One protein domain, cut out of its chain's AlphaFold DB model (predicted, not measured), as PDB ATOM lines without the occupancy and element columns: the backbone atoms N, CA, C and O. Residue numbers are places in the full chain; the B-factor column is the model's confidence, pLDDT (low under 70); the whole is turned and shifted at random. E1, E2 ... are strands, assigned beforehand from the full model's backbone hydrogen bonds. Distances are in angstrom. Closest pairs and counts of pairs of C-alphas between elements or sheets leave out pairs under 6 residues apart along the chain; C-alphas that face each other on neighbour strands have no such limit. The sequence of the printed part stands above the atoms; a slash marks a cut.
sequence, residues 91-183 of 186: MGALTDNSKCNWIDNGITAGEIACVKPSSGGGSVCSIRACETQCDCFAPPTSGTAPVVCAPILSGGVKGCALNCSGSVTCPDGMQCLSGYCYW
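Overview. This is residues 91 to 183 of the 186 residues of an uncharacterized protein of Nannocystis exedens (UniProt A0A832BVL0). Little regular structure: three small hairpins, E1 and E2, E3 and E4, E5 and E6, are joined by long loops, with E4 and E2 nearest the middle. The 93 printed residues include six named strands, E1 to E6 in order, and no named helix; the class is all strand, yet named elements hold only 24 residues, in three antiparallel two-stranded sheets. The whole is compact, radius of gyration of the C-alphas 12.5 A, spanning 34 by 30 by 26 A.

Arrangement. E1, residues 111 to 115, and E2, residues 124 to 128, form an antiparallel hairpin; N 113 and O 126, 2.9 A apart, are within hydrogen-bond range. So are N 148 and O 161, 2.8 A, in the hairpin of E3, residues 147 to 150, and E4, residues 159 to 162, and N 177 and O 180, 2.9 A, in that of E5, residues 175 to 177, and E6, residues 180 to 182. The closest C-alphas of E2 and E4, Arg 128 and Gly 159, are 4.3 A apart.

Along the chain. E1 spans 11.1 A from C-alpha 111 at (50.579, 75.456, -85.826), E2 11.7 A; E6 ends at C-alpha 182, (47.413, 58.395, -92.298).

Size, cuts and confidence. The printed part has no cut. Links E2 to E3 and E4 to E5 are long. Residues 91 to 110 and 117 to 122 have pLDDT under 70.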
ATOM      1  N   MET A  91      37.160  62.591 -84.185       54.97
ATOM      2  CA  MET A  91      36.066  62.201 -83.289       54.97
ATOM      3  C   MET A  91      34.785  62.038 -84.110       54.97
ATOM      4  O   MET A  91      34.089  63.013 -84.407       54.97
ATOM      5  N   GLY A  92      34.482  60.802 -84.517       59.50
ATOM      6  CA  GLY A  92      33.378  60.519 -85.436       59.50
ATOM      7  C   GLY A  92      33.560  61.265 -86.762       59.50
ATOM      8  O   GLY A  92      34.598  61.156 -87.401       59.50
ATOM      9  N   ALA A  93      32.583  62.077 -87.170       57.06
ATOM     10  CA  ALA A  93      32.685  62.895 -88.385       57.06
ATOM     11  C   ALA A  93      33.519  64.188 -88.221       57.06
ATOM     12  O   ALA A  93      33.695  64.925 -89.192       57.06
ATOM     13  N   LEU A  94      33.991  64.500 -87.009       52.81
ATOM     14  CA  LEU A  94      34.648  65.764 -86.678       52.81
ATOM     15  C   LEU A  94      36.149  65.604 -86.426       52.81
ATOM     16  O   LEU A  94      36.683  64.517 -86.224       52.81
ATOM     17  N   THR A  95      36.829  66.741 -86.462       64.88
ATOM     18  CA  THR A  95      38.263  66.916 -86.237       64.88
ATOM     19  C   THR A  95      38.449  67.656 -84.916       64.88
ATOM     20  O   THR A  95      37.826  68.699 -84.726       64.88
ATOM     21  N   ASP A  96      39.287  67.132 -84.021       66.50
ATOM     22  CA  ASP A  96      39.575  67.731 -82.716       66.50
ATOM     23  C   ASP A  96      41.088  67.831 -82.480       66.50
ATOM     24  O   ASP A  96      41.767  66.843 -82.192       66.50
ATOM     25  N   ASN A  97      41.619  69.053 -82.576       65.00
ATOM     26  CA  ASN A  97      43.029  69.336 -82.304       65.00
ATOM     27  C   ASN A  97      43.397  69.083 -80.828       65.00
ATOM     28  O   ASN A  97      44.559  68.827 -80.539       65.00
ATOM     29  N   SER A  98      42.427  69.075 -79.905       65.50
ATOM     30  CA  SER A  98      42.642  68.782 -78.475       65.50
ATOM     31  C   SER A  98      43.033  67.320 -78.213       65.50
ATOM     32  O   SER A  98      43.423  66.976 -77.100       65.50
ATOM     33  N   LYS A  99      42.907  66.443 -79.222       67.88
ATOM     34  CA  LYS A  99      43.393  65.053 -79.197       67.88
ATOM     35  C   LYS A  99      44.853  64.914 -79.622       67.88
ATOM     36  O   LYS A  99      45.448  63.866 -79.384       67.88
ATOM     37  N   CYS A 100      45.438  65.955 -80.210       69.75
ATOM     38  CA  CYS A 100      46.868  66.005 -80.463       69.75
ATOM     39  C   CYS A 100      47.584  66.297 -79.148       69.75
ATOM     40  O   CYS A 100      47.690  67.443 -78.722       69.75
ATOM     41  N   ASN A 101      48.010  65.220 -78.488       62.47
ATOM     42  CA  ASN A 101      48.674  65.241 -77.193       62.47
ATOM     43  C   ASN A 101      50.063  65.891 -77.336       62.47
ATOM     44  O   ASN A 101      51.050  65.229 -77.655       62.47
ATOM     45  N   TRP A 102      50.098  67.214 -77.188       62.62
ATOM     46  CA  TRP A 102      51.266  68.073 -77.371       62.62
ATOM     47  C   TRP A 102      51.856  68.477 -76.028       62.62
ATOM     48  O   TRP A 102      51.120  68.856 -75.113       62.62
ATOM     49  N   ILE A 103      53.185  68.463 -75.934       53.78
ATOM     50  CA  ILE A 103      53.904  69.046 -74.804       53.78
ATOM     51  C   ILE A 103      54.719  70.216 -75.336       53.78
ATOM     52  O   ILE A 103      55.706  70.026 -76.048       53.78
ATOM     53  N   ASP A 104      54.311  71.423 -74.956       52.44
ATOM     54  CA  ASP A 104      54.956  72.649 -75.405       52.44
ATOM     55  C   ASP A 104      56.391  72.742 -74.871       52.44
ATOM     56  O   ASP A 104      56.621  72.982 -73.687       52.44
ATOM     57  N   ASN A 105      57.354  72.490 -75.758       51.09
ATOM     58  CA  ASN A 105      58.791  72.510 -75.472       51.09
ATOM     59  C   ASN A 105      59.510  73.653 -76.210       51.09
ATOM     60  O   ASN A 105      60.695  73.559 -76.514       51.09
ATOM     61  N   GLY A 106      58.802  74.749 -76.505       49.19
ATOM     62  CA  GLY A 106      59.414  75.953 -77.074       49.19
ATOM     63  C   GLY A 106      59.694  75.908 -78.580       49.19
ATOM     64  O   GLY A 106      60.396  76.785 -79.082       49.19
ATOM     65  N   ILE A 107      59.124  74.944 -79.313       55.94
ATOM     66  CA  ILE A 107      59.057  74.992 -80.782       55.94
ATOM     67  C   ILE A 107      58.175  76.185 -81.173       55.94
ATOM     68  O   ILE A 107      56.965  76.164 -80.968       55.94
ATOM     69  N   THR A 108      58.770  77.234 -81.738       53.50
ATOM     70  CA  THR A 108      58.046  78.439 -82.194       53.50
ATOM     71  C   THR A 108      57.604  78.373 -83.659       53.50
ATOM     72  O   THR A 108      56.927  79.286 -84.134       53.50
ATOM     73  N   ALA A 109      57.976  77.310 -84.380       55.50
ATOM     74  CA  ALA A 109      57.681  77.122 -85.795       55.50
ATOM     75  C   ALA A 109      56.440  76.236 -86.004       55.50
ATOM     76  O   ALA A 109      56.466  75.028 -85.777       55.50
ATOM     77  N   GLY A 110      55.363  76.848 -86.501       61.34
ATOM     78  CA  GLY A 110      54.173  76.150 -86.986       61.34
ATOM     79  C   GLY A 110      52.960  76.148 -86.050       61.34
ATOM     80  O   GLY A 110      52.985  76.660 -84.936       61.34
ATOM     81  N   GLU A 111      51.854  75.589 -86.545       71.25
ATOM     82  CA  GLU A 111      50.579  75.456 -85.826       71.25
ATOM     83  C   GLU A 111      50.112  73.999 -85.884       71.25
ATOM     84  O   GLU A 111      50.005  73.418 -86.968       71.25
ATOM     85  N   ILE A 112      49.798  73.401 -84.734       74.19
ATOM     86  CA  ILE A 112      49.264  72.037 -84.677       74.19
ATOM     87  C   ILE A 112      47.881  72.016 -85.316       74.19
ATOM     88  O   ILE A 112      46.967  72.730 -84.900       74.19
ATOM     89  N   ALA A 113      47.697  71.125 -86.279       74.38
ATOM     90  CA  ALA A 113      46.382  70.805 -86.787       74.38
ATOM     91  C   ALA A 113      46.220  69.310 -86.995       74.38
ATOM     92  O   ALA A 113      47.135  68.578 -87.367       74.38
ATOM     93  N   CYS A 114      44.982  68.879 -86.843       77.62
ATOM     94  CA  CYS A 114      44.518  67.645 -87.418       77.62
ATOM     95  C   CYS A 114      44.436  67.793 -88.945       77.62
ATOM     96  O   CYS A 114      43.601  68.537 -89.472       77.62
ATOM     97  N   VAL A 115      45.328  67.115 -89.663       76.62
ATOM     98  CA  VAL A 115      45.418  67.199 -91.122       76.62
ATOM     99  C   VAL A 115      44.736  65.991 -91.750       76.62
ATOM    100  O   VAL A 115      44.830  64.872 -91.248       76.62
ATOM    101  N   LYS A 116      44.031  66.228 -92.855       73.25
ATOM    102  CA  LYS A 116      43.338  65.202 -93.639       73.25
ATOM    103  C   LYS A 116      43.707  65.363 -95.116       73.25
ATOM    104  O   LYS A 116      43.802  66.511 -95.570       73.25
ATOM    105  N   PRO A 117      43.887  64.270 -95.873       65.38
ATOM    106  CA  PRO A 117      44.209  64.352 -97.289       65.38
ATOM    107  C   PRO A 117      43.059  64.983 -98.086       65.38
ATOM    108  O   PRO A 117      41.898  64.997 -97.665       65.38
ATOM    109  N   SER A 118      43.384  65.518 -99.262       63.59
ATOM    110  CA  SER A 118      42.422  66.148-100.178       63.59
ATOM    111  C   SER A 118      41.394  65.160-100.747       63.59
ATOM    112  O   SER A 118      40.282  65.565-101.081       63.59
ATOM    113  N   SER A 119      41.738  63.871-100.805       56.59
ATOM    114  CA  SER A 119      40.868  62.780-101.243       56.59
ATOM    115  C   SER A 119      41.061  61.531-100.377       56.59
ATOM    116  O   SER A 119      42.169  61.006-100.309       56.59
ATOM    117  N   GLY A 120      39.975  61.032 -99.777       56.66
ATOM    118  CA  GLY A 120      39.833  59.636 -99.341       56.66
ATOM    119  C   GLY A 120      40.908  59.066 -98.407       56.66
ATOM    120  O   GLY A 120      41.530  58.075 -98.762       56.66
ATOM    121  N   GLY A 121      41.079  59.628 -97.208       61.66
ATOM    122  CA  GLY A 121      41.925  59.076 -96.139       61.66
ATOM    123  C   GLY A 121      41.515  59.620 -94.771       61.66
ATOM    124  O   GLY A 121      40.646  60.496 -94.715       61.66
ATOM    125  N   GLY A 122      42.054  59.067 -93.682       67.88
ATOM    126  CA  GLY A 122      41.766  59.550 -92.330       67.88
ATOM    127  C   GLY A 122      42.686  60.686 -91.890       67.88
ATOM    128  O   GLY A 122      43.442  61.248 -92.688       67.88
ATOM    129  N   SER A 123      42.575  61.057 -90.617       75.31
ATOM    130  CA  SER A 123      43.176  62.281 -90.085       75.31
ATOM    131  C   SER A 123      44.328  61.991 -89.127       75.31
ATOM    132  O   SER A 123      44.221  61.100 -88.286       75.31
ATOM    133  N   VAL A 124      45.398  62.781 -89.205       81.50
ATOM    134  CA  VAL A 124      46.590  62.644 -88.355       81.50
ATOM    135  C   VAL A 124      46.968  63.978 -87.708       81.50
ATOM    136  O   VAL A 124      46.815  65.037 -88.317       81.50
ATOM    137  N   CYS A 125      47.449  63.938 -86.467       83.44
ATOM    138  CA  CYS A 125      48.079  65.085 -85.819       83.44
ATOM    139  C   CYS A 125      49.372  65.472 -86.544       83.44
ATOM    140  O   CYS A 125      50.251  64.638 -86.745       83.44
ATOM    141  N   SER A 126      49.485  66.738 -86.940       83.19
ATOM    142  CA  SER A 126      50.623  67.259 -87.700       83.19
ATOM    143  C   SER A 126      50.842  68.742 -87.398       83.19
ATOM    144  O   SER A 126      49.922  69.460 -87.004       83.19
ATOM    145  N   ILE A 127      52.070  69.209 -87.598       83.12
ATOM    146  CA  ILE A 127      52.439  70.620 -87.494       83.12
ATOM    147  C   ILE A 127      52.342  71.232 -88.895       83.12
ATOM    148  O   ILE A 127      52.966  70.762 -89.850       83.12
ATOM    149  N   ARG A 128      51.520  72.273 -89.033       81.81
ATOM    150  CA  ARG A 128      51.397  73.097 -90.243       81.81
ATOM    151  C   ARG A 128      52.461  74.184 -90.239       81.81
ATOM    152  O   ARG A 128      52.824  74.673 -89.180       81.81
ATOM    153  N   ALA A 129      52.867  74.627 -91.425       84.06
ATOM    154  CA  ALA A 129      53.879  75.666 -91.621       84.06
ATOM    155  C   ALA A 129      55.253  75.336 -91.001       84.06
ATOM    156  O   ALA A 129      55.995  76.240 -90.636       84.06
ATOM    157  N   CYS A 130      55.611  74.047 -90.953       85.38
ATOM    158  CA  CYS A 130      57.002  73.628 -90.793       85.38
ATOM    159  C   CYS A 130      57.877  74.241 -91.906       85.38
ATOM    160  O   CYS A 130      57.419  74.423 -93.045       85.38
ATOM    161  N   GLU A 131      59.143  74.528 -91.609       86.25
ATOM    162  CA  GLU A 131      60.113  74.954 -92.623       86.25
ATOM    163  C   GLU A 131      60.948  73.762 -93.105       86.25
ATOM    164  O   GLU A 131      61.137  73.579 -94.317       86.25
ATOM    165  N   THR A 132      61.352  72.926 -92.148       85.62
ATOM    166  CA  THR A 132      62.234  71.764 -92.238       85.62
ATOM    167  C   THR A 132      61.589  70.528 -91.598       85.62
ATOM    168  O   THR A 132      60.545  70.604 -90.955       85.62
ATOM    169  N   GLN A 133      62.220  69.363 -91.756       84.19
ATOM    170  CA  GLN A 133      61.810  68.137 -91.061       84.19
ATOM    171  C   GLN A 133      62.074  68.161 -89.543       84.19
ATOM    172  O   GLN A 133      61.440  67.398 -88.830       84.19
ATOM    173  N   CYS A 134      62.973  69.021 -89.046       84.31
ATOM    174  CA  CYS A 134      63.267  69.119 -87.611       84.31
ATOM    175  C   CYS A 134      62.215  69.929 -86.838       84.31
ATOM    176  O   CYS A 134      62.129  69.817 -85.621       84.31
ATOM    177  N   ASP A 135      61.372  70.695 -87.539       83.56
ATOM    178  CA  ASP A 135      60.190  71.348 -86.957       83.56
ATOM    179  C   ASP A 135      59.037  70.352 -86.717       83.56
ATOM    180  O   ASP A 135      57.951  70.741 -86.289       83.56
ATOM    181  N   CYS A 136      59.233  69.075 -87.052       83.81
ATOM    182  CA  CYS A 136      58.221  68.035 -86.982       83.81
ATOM    183  C   CYS A 136      58.370  67.143 -85.741       83.81
ATOM    184  O   CYS A 136      59.397  67.122 -85.063       83.81
ATOM    185  N   PHE A 137      57.324  66.368 -85.457       83.38
ATOM    186  CA  PHE A 137      57.394  65.274 -84.493       83.38
ATOM    187  C   PHE A 137      58.409  64.222 -84.935       83.38
ATOM    188  O   PHE A 137      58.442  63.867 -86.114       83.38
ATOM    189  N   ALA A 138      59.142  63.643 -83.983       83.31
ATOM    190  CA  ALA A 138      59.928  62.436 -84.231       83.31
ATOM    191  C   ALA A 138      59.039  61.304 -84.809       83.31
ATOM    192  O   ALA A 138      57.850  61.224 -84.475       83.31
ATOM    193  N   PRO A 139      59.563  60.421 -85.679       82.75
ATOM    194  CA  PRO A 139      58.792  59.288 -86.186       82.75
ATOM    195  C   PRO A 139      58.483  58.286 -85.059       82.75
ATOM    196  O   PRO A 139      59.338  58.060 -84.198       82.75
ATOM    197  N   PRO A 140      57.311  57.623 -85.061       82.81
ATOM    198  CA  PRO A 140      57.036  56.537 -84.127       82.81
ATOM    199  C   PRO A 140      57.958  55.341 -84.389       82.81
ATOM    200  O   PRO A 140      58.173  54.954 -85.537       82.81
ATOM    201  N   THR A 141      58.441  54.702 -83.325       83.19
ATOM    202  CA  THR A 141      59.379  53.565 -83.399       83.19
ATOM    203  C   THR A 141      58.792  52.290 -84.016       83.19
ATOM    204  O   THR A 141      59.547  51.382 -84.351       83.19
ATOM    205  N   SER A 142      57.469  52.212 -84.193       86.75
ATOM    206  CA  SER A 142      56.780  51.105 -84.872       86.75
ATOM    207  C   SER A 142      56.796  51.194 -86.405       86.75
ATOM    208  O   SER A 142      56.315  50.279 -87.069       86.75
ATOM    209  N   GLY A 143      57.329  52.273 -86.992       85.75
ATOM    210  CA  GLY A 143      57.412  52.467 -88.443       85.75
ATOM    211  C   GLY A 143      58.826  52.781 -88.935       85.75
ATOM    212  O   GLY A 143      59.718  53.117 -88.162       85.75
ATOM    213  N   THR A 144      59.024  52.703 -90.253       89.88
ATOM    214  CA  THR A 144      60.274  53.102 -90.935       89.88
ATOM    215  C   THR A 144      60.089  54.272 -91.906       89.88
ATOM    216  O   THR A 144      61.059  54.737 -92.502       89.88
ATOM    217  N   ALA A 145      58.858  54.771 -92.063       90.75
ATOM    218  CA  ALA A 145      58.541  55.959 -92.848       90.75
ATOM    219  C   ALA A 145      59.228  57.219 -92.265       90.75
ATOM    220  O   ALA A 145      58.925  57.595 -91.129       90.75
ATOM    221  N   PRO A 146      60.137  57.895 -92.997       89.94
ATOM    222  CA  PRO A 146      60.789  59.113 -92.520       89.94
ATOM    223  C   PRO A 146      59.816  60.288 -92.409       89.94
ATOM    224  O   PRO A 146      58.878  60.417 -93.201       89.94
ATOM    225  N   VAL A 147      60.082  61.190 -91.465       89.62
ATOM    226  CA  VAL A 147      59.347  62.449 -91.340       89.62
ATOM    227  C   VAL A 147      59.795  63.405 -92.440       89.62
ATOM    228  O   VAL A 147      60.984  63.562 -92.703       89.62
ATOM    229  N   VAL A 148      58.839  64.064 -93.087       90.06
ATOM    230  CA  VAL A 148      59.091  65.101 -94.085       90.06
ATOM    231  C   VAL A 148      58.205  66.312 -93.831       90.06
ATOM    232  O   VAL A 148      57.038  66.188 -93.463       90.06
ATOM    233  N   CYS A 149      58.748  67.495 -94.104       89.75
ATOM    234  CA  CYS A 149      57.977  68.727 -94.181       89.75
ATOM    235  C   CYS A 149      57.648  69.030 -95.651       89.75
ATOM    236  O   CYS A 149      58.506  69.476 -96.417       89.75
ATOM    237  N   ALA A 150      56.411  68.752 -96.065       87.25
ATOM    238  CA  ALA A 150      56.000  68.749 -97.472       87.25
ATOM    239  C   ALA A 150      54.665  69.494 -97.684       87.25
ATOM    240  O   ALA A 150      53.871  69.598 -96.750       87.25
ATOM    241  N   PRO A 151      54.370  70.027 -98.889       87.12
ATOM    242  CA  PRO A 151      53.131  70.760 -99.187       87.12
ATOM    243  C   PRO A 151      51.912  69.825 -99.343       87.12
ATOM    244  O   PRO A 151      51.284  69.754-100.396       87.12
ATOM    245  N   ILE A 152      51.594  69.082 -98.282       78.31
ATOM    246  CA  ILE A 152      50.532  68.061 -98.213       78.31
ATOM    247  C   ILE A 152      49.135  68.641 -97.947       78.31
ATOM    248  O   ILE A 152      48.136  67.928 -98.018       78.31
ATOM    249  N   LEU A 153      49.053  69.927 -97.595       76.06
ATOM    250  CA  LEU A 153      47.822  70.578 -97.155       76.06
ATOM    251  C   LEU A 153      47.132  71.317 -98.303       76.06
ATOM    252  O   LEU A 153      47.773  71.855 -99.209       76.06
ATOM    253  N   SER A 154      45.807  71.441 -98.208       72.50
ATOM    254  CA  SER A 154      45.024  72.302 -99.097       72.50
ATOM    255  C   SER A 154      45.603  73.720 -99.147       72.50
ATOM    256  O   SER A 154      45.863  74.333 -98.111       72.50
ATOM    257  N   GLY A 155      45.791  74.245-100.361       75.19
ATOM    258  CA  GLY A 155      46.442  75.540-100.593       75.19
ATOM    259  C   GLY A 155      47.973  75.487-100.684       75.19
ATOM    260  O   GLY A 155      48.593  76.542-100.732       75.19
ATOM    261  N   GLY A 156      48.588  74.297-100.711       76.75
ATOM    262  CA  GLY A 156      50.042  74.137-100.866       76.75
ATOM    263  C   GLY A 156      50.846  74.470 -99.606       76.75
ATOM    264  O   GLY A 156      52.063  74.627 -99.673       76.75
ATOM    265  N   VAL A 157      50.178  74.586 -98.455       82.44
ATOM    266  CA  VAL A 157      50.833  74.853 -97.169       82.44
ATOM    267  C   VAL A 157      51.671  73.634 -96.775       82.44
ATOM    268  O   VAL A 157      51.201  72.497 -96.858       82.44
ATOM    269  N   LYS A 158      52.912  73.868 -96.337       86.88
ATOM    270  CA  LYS A 158      53.767  72.817 -95.777       86.88
ATOM    271  C   LYS A 158      53.148  72.240 -94.503       86.88
ATOM    272  O   LYS A 158      52.628  72.983 -93.672       86.88
ATOM    273  N   GLY A 159      53.216  70.929 -94.351       86.81
ATOM    274  CA  GLY A 159      52.854  70.214 -93.137       86.81
ATOM    275  C   GLY A 159      53.772  69.018 -92.937       86.81
ATOM    276  O   GLY A 159      54.327  68.478 -93.899       86.81
ATOM    277  N   CYS A 160      53.929  68.616 -91.686       87.88
ATOM    278  CA  CYS A 160      54.679  67.425 -91.324       87.88
ATOM    279  C   CYS A 160      53.888  66.164 -91.699       87.88
ATOM    280  O   CYS A 160      52.714  66.037 -91.349       87.88
ATOM    281  N   ALA A 161      54.519  65.206 -92.368       88.56
ATOM    282  CA  ALA A 161      53.967  63.868 -92.566       88.56
ATOM    283  C   ALA A 161      55.062  62.807 -92.537       88.56
ATOM    284  O   ALA A 161      56.226  63.090 -92.797       88.56
ATOM    285  N   LEU A 162      54.661  61.568 -92.281       90.00
ATOM    286  CA  LEU A 162      55.505  60.399 -92.480       90.00
ATOM    287  C   LEU A 162      55.387  59.980 -93.948       90.00
ATOM    288  O   LEU A 162      54.295  59.648 -94.413       90.00
ATOM    289  N   ASN A 163      56.486  60.043 -94.693       91.38
ATOM    290  CA  ASN A 163      56.529  59.669 -96.104       91.38
ATOM    291  C   ASN A 163      56.659  58.148 -96.226       91.38
ATOM    292  O   ASN A 163      57.664  57.577 -95.814       91.38
ATOM    293  N   CYS A 164      55.658  57.497 -96.811       91.94
ATOM    294  CA  CYS A 164      55.648  56.051 -97.038       91.94
ATOM    295  C   CYS A 164      55.961  55.662 -98.492       91.94
ATOM    296  O   CYS A 164      55.733  54.527 -98.905       91.94
ATOM    297  N   SER A 165      56.459  56.601 -99.298       89.31
ATOM    298  CA  SER A 165      56.836  56.340-100.686       89.31
ATOM    299  C   SER A 165      58.053  55.413-100.752       89.31
ATOM    300  O   SER A 165      59.103  55.716-100.190       89.31
ATOM    301  N   GLY A 166      57.936  54.307-101.490       87.38
ATOM    302  CA  GLY A 166      58.988  53.296-101.623       87.38
ATOM    303  C   GLY A 166      58.682  52.036-100.812       87.38
ATOM    304  O   GLY A 166      57.533  51.620-100.725       87.38
ATOM    305  N   SER A 167      59.718  51.410-100.251       85.69
ATOM    306  CA  SER A 167      59.631  50.161 -99.474       85.69
ATOM    307  C   SER A 167      59.688  50.387 -97.956       85.69
ATOM    308  O   SER A 167      60.212  49.549 -97.224       85.69
ATOM    309  N   VAL A 168      59.219  51.546 -97.493       92.44
ATOM    310  CA  VAL A 168      59.140  51.916 -96.071       92.44
ATOM    311  C   VAL A 168      57.749  51.618 -95.512       92.44
ATOM    312  O   VAL A 168      56.752  51.657 -96.232       92.44
ATOM    313  N   THR A 169      57.677  51.337 -94.214       92.12
ATOM    314  CA  THR A 169      56.454  50.903 -93.533       92.12
ATOM    315  C   THR A 169      55.922  52.026 -92.652       92.12
ATOM    316  O   THR A 169      56.678  52.649 -91.902       92.12
ATOM    317  N   CYS A 170      54.618  52.287 -92.728       91.06
ATOM    318  CA  CYS A 170      53.959  53.185 -91.786       91.06
ATOM    319  C   CYS A 170      53.944  52.594 -90.364       91.06
ATOM    320  O   CYS A 170      53.950  51.371 -90.232       91.06
ATOM    321  N   PRO A 171      53.901  53.435 -89.316       89.62
ATOM    322  CA  PRO A 171      53.681  52.990 -87.941       89.62
ATOM    323  C   PRO A 171      52.439  52.110 -87.777       89.62
ATOM    324  O   PRO A 171      51.490  52.216 -88.557       89.62
ATOM    325  N   ASP A 172      52.424  51.295 -86.720       88.81
ATOM    326  CA  ASP A 172      51.288  50.433 -86.376       88.81
ATOM    327  C   ASP A 172      49.945  51.178 -86.414       88.81
ATOM    328  O   ASP A 172      49.775  52.248 -85.827       88.81
ATOM    329  N   GLY A 173      48.979  50.590 -87.122       84.81
ATOM    330  CA  GLY A 173      47.637  51.142 -87.302       84.81
ATOM    331  C   GLY A 173      47.507  52.239 -88.367       84.81
ATOM    332  O   GLY A 173      46.383  52.546 -88.756       84.81
ATOM    333  N   MET A 174      48.601  52.787 -88.907       87.75
ATOM    334  CA  MET A 174      48.550  53.716 -90.041       87.75
ATOM    335  C   MET A 174      48.569  52.999 -91.397       87.75
ATOM    336  O   MET A 174      49.253  51.998 -91.601       87.75
ATOM    337  N   GLN A 175      47.873  53.575 -92.374       89.25
ATOM    338  CA  GLN A 175      47.880  53.150 -93.770       89.25
ATOM    339  C   GLN A 175      48.670  54.127 -94.643       89.25
ATOM    340  O   GLN A 175      48.535  55.346 -94.524       89.25
ATOM    341  N   CYS A 176      49.461  53.581 -95.567       89.56
ATOM    342  CA  CYS A 176      50.122  54.364 -96.605       89.56
ATOM    343  C   CYS A 176      49.114  54.759 -97.692       89.56
ATOM    344  O   CYS A 176      48.581  53.900 -98.394       89.56
ATOM    345  N   LEU A 177      48.868  56.058 -97.853       85.62
ATOM    346  CA  LEU A 177      47.931  56.602 -98.830       85.62
ATOM    347  C   LEU A 177      48.548  57.819 -99.526       85.62
ATOM    348  O   LEU A 177      49.006  58.762 -98.885       85.62
ATOM    349  N   SER A 178      48.535  57.824-100.862       84.62
ATOM    350  CA  SER A 178      49.072  58.930-101.675       84.62
ATOM    351  C   SER A 178      50.528  59.323-101.333       84.62
ATOM    352  O   SER A 178      50.910  60.481-101.502       84.62
ATOM    353  N   GLY A 179      51.332  58.367-100.851       87.81
ATOM    354  CA  GLY A 179      52.734  58.568-100.465       87.81
ATOM    355  C   GLY A 179      52.969  58.984 -99.009       87.81
ATOM    356  O   GLY A 179      54.123  59.146 -98.625       87.81
ATOM    357  N   TYR A 180      51.924  59.112 -98.181       88.81
ATOM    358  CA  TYR A 180      52.056  59.476 -96.763       88.81
ATOM    359  C   TYR A 180      51.241  58.563 -95.837       88.81
ATOM    360  O   TYR A 180      50.232  57.990 -96.247       88.81
ATOM    361  N   CYS A 181      51.670  58.431 -94.582       88.75
ATOM    362  CA  CYS A 181      50.944  57.662 -93.575       88.75
ATOM    363  C   CYS A 181      49.789  58.468 -92.976       88.75
ATOM    364  O   CYS A 181      49.985  59.577 -92.479       88.75
ATOM    365  N   TYR A 182      48.601  57.871 -92.967       86.62
ATOM    366  CA  TYR A 182      47.413  58.395 -92.298       86.62
ATOM    367  C   TYR A 182      46.757  57.289 -91.482       86.62
ATOM    368  O   TYR A 182      46.868  56.111 -91.818       86.62
ATOM    369  N   TRP A 183      46.001  57.654 -90.454       84.44
ATOM    370  CA  TRP A 183      45.089  56.700 -89.832       84.44
ATOM    371  C   TRP A 183      44.001  56.284 -90.837       84.44
ATOM    372  O   TRP A 183      43.530  57.137 -91.601       84.44
TER     373      TRP A 183